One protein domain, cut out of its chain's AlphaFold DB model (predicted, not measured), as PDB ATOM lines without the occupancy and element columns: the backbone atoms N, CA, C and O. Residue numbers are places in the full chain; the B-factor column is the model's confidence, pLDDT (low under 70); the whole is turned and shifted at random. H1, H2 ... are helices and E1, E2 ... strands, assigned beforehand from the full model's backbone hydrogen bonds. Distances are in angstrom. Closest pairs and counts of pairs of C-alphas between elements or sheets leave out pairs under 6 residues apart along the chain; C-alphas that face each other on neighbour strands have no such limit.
ATOM      1  N   VAL A   9      52.880 -47.687  31.505       93.19
ATOM      2  CA  VAL A   9      51.737 -47.685  32.433       93.19
ATOM      3  C   VAL A   9      50.442 -47.422  31.668       93.19
ATOM      4  O   VAL A   9      50.362 -46.475  30.884       93.19
ATOM      5  N   SER A  10      49.415 -48.230  31.918       93.12
ATOM      6  CA  SER A  10      48.080 -48.077  31.343       93.12
ATOM      7  C   SER A  10      47.051 -47.738  32.419       93.12
ATOM      8  O   SER A  10      46.878 -48.470  33.392       93.12
ATOM      9  N   LEU A  11      46.356 -46.615  32.243       93.62
ATOM     10  CA  LEU A  11      45.344 -46.119  33.175       93.62
ATOM     11  C   LEU A  11      43.983 -46.090  32.478       93.62
ATOM     12  O   LEU A  11      43.845 -45.504  31.405       93.62
ATOM     13  N   GLY A  12      42.969 -46.685  33.101       94.50
ATOM     14  CA  GLY A  12      41.587 -46.608  32.643       94.50
ATOM     15  C   GLY A  12      40.802 -45.547  33.401       94.50
ATOM     16  O   GLY A  12      40.851 -45.493  34.625       94.50
ATOM     17  N   ILE A  13      40.017 -44.740  32.687       96.94
ATOM     18  CA  ILE A  13      38.986 -43.893  33.300       96.94
ATOM     19  C   ILE A  13      37.619 -44.450  32.907       96.94
ATOM     20  O   ILE A  13      37.247 -44.469  31.731       96.94
ATOM     21  N   SER A  14      36.882 -44.942  33.896       97.62
ATOM     22  CA  SER A  14      35.621 -45.656  33.721       97.62
ATOM     23  C   SER A  14      34.410 -44.730  33.884       97.62
ATOM     24  O   SER A  14      34.415 -43.887  34.787       97.62
ATOM     25  N   PRO A  15      33.347 -44.894  33.066       97.75
ATOM     26  CA  PRO A  15      32.081 -44.187  33.259       97.75
ATOM     27  C   PRO A  15      31.336 -44.645  34.523       97.75
ATOM     28  O   PRO A  15      30.583 -43.862  35.097       97.75
ATOM     29  N   ALA A  16      31.575 -45.883  34.960       98.06
ATOM     30  CA  ALA A  16      30.967 -46.474  36.146       98.06
ATOM     31  C   ALA A  16      31.455 -45.821  37.446       98.06
ATOM     32  O   ALA A  16      32.597 -45.358  37.517       98.06
ATOM     33  N   ALA A  17      30.612 -45.830  38.477       97.88
ATOM     34  CA  ALA A  17      30.913 -45.417  39.846       97.88
ATOM     35  C   ALA A  17      31.586 -46.525  40.669       97.88
ATOM     36  O   ALA A  17      32.233 -46.240  41.674       97.88
ATOM     37  N   THR A  18      31.452 -47.787  40.251       98.06
ATOM     38  CA  THR A  18      32.044 -48.946  40.935       98.06
ATOM     39  C   THR A  18      32.625 -49.957  39.949       98.06
ATOM     40  O   THR A  18      32.265 -49.968  38.770       98.06
ATOM     41  N   GLU A  19      33.491 -50.848  40.441       97.75
ATOM     42  CA  GLU A  19      33.977 -52.007  39.680       97.75
ATOM     43  C   GLU A  19      32.832 -52.933  39.254       97.75
ATOM     44  O   GLU A  19      32.801 -53.392  38.114       97.75
ATOM     45  N   TYR A  20      31.850 -53.147  40.136       98.00
ATOM     46  CA  TYR A  20      30.686 -53.970  39.820       98.00
ATOM     47  C   TYR A  20      29.928 -53.416  38.609       98.00
ATOM     48  O   TYR A  20      29.681 -54.151  37.660       98.00
ATOM     49  N   GLU A  21      29.603 -52.124  38.613       98.25
ATOM     50  CA  GLU A  21      28.914 -51.464  37.499       98.25
ATOM     51  C   GLU A  21      29.784 -51.462  36.225       98.25
ATOM     52  O   GLU A  21      29.286 -51.705  35.128       98.25
ATOM     53  N   HIS A  22      31.102 -51.263  36.350       97.88
ATOM     54  CA  HIS A  22      32.039 -51.303  35.219       97.88
ATOM     55  C   HIS A  22      31.984 -52.629  34.456       97.88
ATOM     56  O   HIS A  22      31.925 -52.632  33.227       97.88
ATOM     57  N   VAL A  23      31.988 -53.744  35.188       97.50
ATOM     58  CA  VAL A  23      31.985 -55.082  34.592       97.50
ATOM     59  C   VAL A  23      30.576 -55.502  34.181       97.50
ATOM     60  O   VAL A  23      30.384 -55.953  33.057       97.50
ATOM     61  N   ASN A  24      29.588 -55.360  35.064       97.75
ATOM     62  CA  ASN A  24      28.271 -55.967  34.862       97.75
ATOM     63  C   ASN A  24      27.330 -55.100  34.021       97.75
ATOM     64  O   ASN A  24      26.583 -55.642  33.209       97.75
ATOM     65  N   ASP A  25      27.388 -53.776  34.174       97.19
ATOM     66  CA  ASP A  25      26.447 -52.872  33.506       97.19
ATOM     67  C   ASP A  25      27.058 -52.300  32.221       97.19
ATOM     68  O   ASP A  25      26.396 -52.232  31.184       97.19
ATOM     69  N   TYR A  26      28.344 -51.930  32.261       95.62
ATOM     70  CA  TYR A  26      29.065 -51.418  31.090       95.62
ATOM     71  C   TYR A  26      29.795 -52.496  30.277       95.62
ATOM     72  O   TYR A  26      30.181 -52.218  29.141       95.62
ATOM     73  N   GLY A  27      29.999 -53.703  30.818       96.50
ATOM     74  CA  GLY A  27      30.680 -54.785  30.100       96.50
ATOM     75  C   GLY A  27      32.156 -54.500  29.799       96.50
ATOM     76  O   GLY A  27      32.666 -54.947  28.771       96.50
ATOM     77  N   LEU A  28      32.831 -53.703  30.633       95.25
ATOM     78  CA  LEU A  28      34.207 -53.261  30.402       95.25
ATOM     79  C   LEU A  28      35.230 -54.190  31.090       95.25
ATOM     80  O   LEU A  28      34.954 -54.722  32.169       95.25
ATOM     81  N   PRO A  29      36.411 -54.405  30.477       93.12
ATOM     82  CA  PRO A  29      37.412 -55.331  30.995       93.12
ATOM     83  C   PRO A  29      38.227 -54.729  32.148       93.12
ATOM     84  O   PRO A  29      38.614 -53.563  32.109       93.12
ATOM     85  N   LEU A  30      38.580 -55.575  33.122       92.50
ATOM     86  CA  LEU A  30      39.544 -55.240  34.181       92.50
ATOM     87  C   LEU A  30      40.996 -55.547  33.785       92.50
ATOM     88  O   LEU A  30      41.939 -55.042  34.391       92.50
ATOM     89  N   GLU A  31      41.181 -56.398  32.780       88.62
ATOM     90  CA  GLU A  31      42.497 -56.815  32.309       88.62
ATOM     91  C   GLU A  31      43.219 -55.674  31.571       88.62
ATOM     92  O   GLU A  31      42.602 -54.753  31.036       88.62
ATOM     93  N   TYR A  32      44.550 -55.762  31.495       83.19
ATOM     94  CA  TYR A  32      45.426 -54.872  30.710       83.19
ATOM     95  C   TYR A  32      45.611 -53.438  31.229       83.19
ATOM     96  O   TYR A  32      46.454 -52.718  30.694       83.19
ATOM     97  N   LEU A  33      44.915 -53.054  32.300       89.75
ATOM     98  CA  LEU A  33      45.064 -51.768  32.982       89.75
ATOM     99  C   LEU A  33      45.856 -51.952  34.285       89.75
ATOM    100  O   LEU A  33      45.727 -52.969  34.962       89.75
ATOM    101  N   ASP A  34      46.711 -50.989  34.629       91.38
ATOM    102  CA  ASP A  34      47.430 -50.961  35.912       91.38
ATOM    103  C   ASP A  34      46.597 -50.299  37.014       91.38
ATOM    104  O   ASP A  34      46.753 -50.602  38.194       91.38
ATOM    105  N   LEU A  35      45.698 -49.394  36.623       94.19
ATOM    106  CA  LEU A  35      44.762 -48.718  37.511       94.19
ATOM    107  C   LEU A  35      43.490 -48.361  36.745       94.19
ATOM    108  O   LEU A  35      43.555 -47.922  35.594       94.19
ATOM    109  N   ILE A  36      42.344 -48.474  37.415       96.56
ATOM    110  CA  ILE A  36      41.054 -47.998  36.916       96.56
ATOM    111  C   ILE A  36      40.511 -46.942  37.878       96.56
ATOM    112  O   ILE A  36      40.425 -47.165  39.083       96.56
ATOM    113  N   ILE A  37      40.131 -45.788  37.337       97.25
ATOM    114  CA  ILE A  37      39.435 -44.726  38.062       97.25
ATOM    115  C   ILE A  37      37.945 -44.830  37.735       97.25
ATOM    116  O   ILE A  37      37.533 -44.554  36.607       97.25
ATOM    117  N   TYR A  38      37.134 -45.218  38.718       97.69
ATOM    118  CA  TYR A  38      35.672 -45.249  38.615       97.69
ATOM    119  C   TYR A  38      35.104 -43.855  38.892       97.69
ATOM    120  O   TYR A  38      35.192 -43.358  40.012       97.69
ATOM    121  N   THR A  39      34.584 -43.190  37.859       97.44
ATOM    122  CA  THR A  39      34.174 -41.779  37.960       97.44
ATOM    123  C   THR A  39      32.718 -41.585  38.361       97.44
ATOM    124  O   THR A  39      32.388 -40.558  38.943       97.44
ATOM    125  N   GLY A  40      31.833 -42.526  38.017       97.25
ATOM    126  CA  GLY A  40      30.385 -42.378  38.192       97.25
ATOM    127  C   GLY A  40      29.747 -41.266  37.355       97.25
ATOM    128  O   GLY A  40      28.613 -40.876  37.621       97.25
ATOM    129  N   PHE A  41      30.452 -40.732  36.352       97.06
ATOM    130  CA  PHE A  41      29.973 -39.609  35.538       97.06
ATOM    131  C   PHE A  41      29.412 -40.015  34.170       97.06
ATOM    132  O   PHE A  41      29.188 -39.155  33.309       97.06
ATOM    133  N   GLY A  42      29.187 -41.313  33.952       96.25
ATOM    134  CA  GLY A  42      28.722 -41.828  32.668       96.25
ATOM    135  C   GLY A  42      29.695 -41.490  31.534       96.25
ATOM    136  O   GLY A  42      30.840 -41.095  31.761       96.25
ATOM    137  N   TYR A  43      29.255 -41.634  30.284       94.94
ATOM    138  CA  TYR A  43      30.143 -41.429  29.137       94.94
ATOM    139  C   TYR A  43      30.638 -39.984  29.008       94.94
ATOM    140  O   TYR A  43      31.842 -39.761  28.956       94.94
ATOM    141  N   SER A  44      29.742 -38.994  29.007       93.38
ATOM    142  CA  SER A  44      30.126 -37.601  28.737       93.38
ATOM    143  C   SER A  44      31.072 -37.030  29.796       93.38
ATOM    144  O   SER A  44      32.067 -36.390  29.458       93.38
ATOM    145  N   GLY A  45      30.800 -37.277  31.082       95.62
ATOM    146  CA  GLY A  45      31.665 -36.780  32.148       95.62
ATOM    147  C   GLY A  45      32.984 -37.549  32.241       95.62
ATOM    148  O   GLY A  45      34.029 -36.932  32.460       95.62
ATOM    149  N   ARG A  46      32.980 -38.863  31.964       96.62
ATOM    150  CA  ARG A  46      34.222 -39.636  31.819       96.62
ATOM    151  C   ARG A  46      35.088 -39.082  30.699       96.62
ATOM    152  O   ARG A  46      36.285 -38.906  30.909       96.62
ATOM    153  N   ASN A  47      34.513 -38.818  29.527       97.25
ATOM    154  CA  ASN A  47      35.252 -38.330  28.361       97.25
ATOM    155  C   ASN A  47      35.952 -37.001  28.656       97.25
ATOM    156  O   ASN A  47      37.112 -36.814  28.281       97.25
ATOM    157  N   LEU A  48      35.281 -36.107  29.393       96.19
ATOM    158  CA  LEU A  48      35.879 -34.868  29.879       96.19
ATOM    159  C   LEU A  48      37.086 -35.151  30.776       96.19
ATOM    160  O   LEU A  48      38.171 -34.647  30.498       96.19
ATOM    161  N   LEU A  49      36.936 -35.984  31.808       96.19
ATOM    162  CA  LEU A  49      38.038 -36.304  32.721       96.19
ATOM    163  C   LEU A  49      39.220 -36.972  32.009       96.19
ATOM    164  O   LEU A  49      40.363 -36.564  32.222       96.19
ATOM    165  N   LEU A  50      38.951 -37.948  31.140       96.50
ATOM    166  CA  LEU A  50      39.956 -38.629  30.321       96.50
ATOM    167  C   LEU A  50      40.748 -37.628  29.488       96.50
ATOM    168  O   LEU A  50      41.973 -37.562  29.581       96.50
ATOM    169  N   THR A  51      40.035 -36.797  28.736       95.38
ATOM    170  CA  THR A  51      40.647 -35.825  27.838       95.38
ATOM    171  C   THR A  51      41.412 -34.751  28.605       95.38
ATOM    172  O   THR A  51      42.480 -34.339  28.175       95.38
ATOM    173  N   ARG A  52      40.912 -34.276  29.753       92.25
ATOM    174  CA  ARG A  52      41.602 -33.255  30.565       92.25
ATOM    175  C   ARG A  52      42.867 -33.774  31.234       92.25
ATOM    176  O   ARG A  52      43.811 -32.998  31.388       92.25
ATOM    177  N   SER A  53      42.892 -35.057  31.577       94.38
ATOM    178  CA  SER A  53      44.013 -35.697  32.270       94.38
ATOM    179  C   SER A  53      45.208 -36.004  31.359       94.38
ATOM    180  O   SER A  53      46.240 -36.448  31.855       94.38
ATOM    181  N   SER A  54      45.103 -35.772  30.046       94.44
ATOM    182  CA  SER A  54      46.173 -36.057  29.088       94.44
ATOM    183  C   SER A  54      46.981 -34.815  28.690       94.44
ATOM    184  O   SER A  54      46.491 -33.687  28.721       94.44
TER     185      SER A  54
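This is residues 9 to 54 of the 149 residues of an uncharacterized protein of Candidatus Vogelbacteria bacterium (UniProt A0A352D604). Two short parallel strands, E1 and E2, stand side by side in the middle, with the longer helix H2 on one side of them and the short helix H1 on the other, near the strands' last residues. After H1 a stretch with no named element, residues 25 to 34, folds back to the first residue of E2, and H2 then folds back past E1. The printed part has 46 residues, with two named helices and two named strands in the order E1, H1, E2, H2; the sheet has the order E1, E2, all parallel, and the class is mixed, helices and strands. The whole is compact, with a radius of gyration of the C-alphas of 9.9 A, and flat in outline, spanning 26 by 24 by 12 A.

E1, residues 11 to 14, and E2, residues 35 to 38, are parallel neighbours, with 18 degrees between their directions. C-alphas 12 and 36 face each other at 4.5 A. N 12 and O 35, and N 37 and O 12, are within hydrogen-bond range, each pair at 2.8 A. Between these strands along the chain comes H1, residues 19 to 24. E1, H1 and E2 form a strand-helix-strand unit, two parallel neighbour strands with a helix between them in the chain, and its crossover is right-handed. The closest C-alphas of H1 and E1 are those of His 22 and Ser 14, 6.9 A apart; those of H1 and E2 are Glu 19 and Tyr 38, 7.0 A apart. H2, residues 42 to 52, has 14 pairs of C-alphas within 10 A with E1 and 3 with E2. The closest C-alphas of E1 and H2 are those of Ile 13 and Leu 50, 6.1 A apart. H1 and H2 are apart. In H1 and H2 every O i to N i+4 pair is within hydrogen-bond range.

E1 begins at C-alpha 11 (45.344, -46.119, 33.175) and covers 9.7 A from first to last C-alpha. H1 covers 8.5 A from Glu 19 to Asn 24, and E2 covers 9.8 A from Leu 35 to Tyr 38. H2, the longest helix, runs 15.6 A from C-alpha 42 (28.722, -41.828, 32.668) to C-alpha 52 (41.602, -33.255, 30.565).

The two C-alphas farthest apart are those of Asn 24 and Ser 54, at 27.4 A. The links E1 to H1 and E2 to H2 are tight, and H1 to E2 is a short link of 10 residues. The printed part has no cut. Its mean pLDDT is 95.4, and no printed residue is under 70.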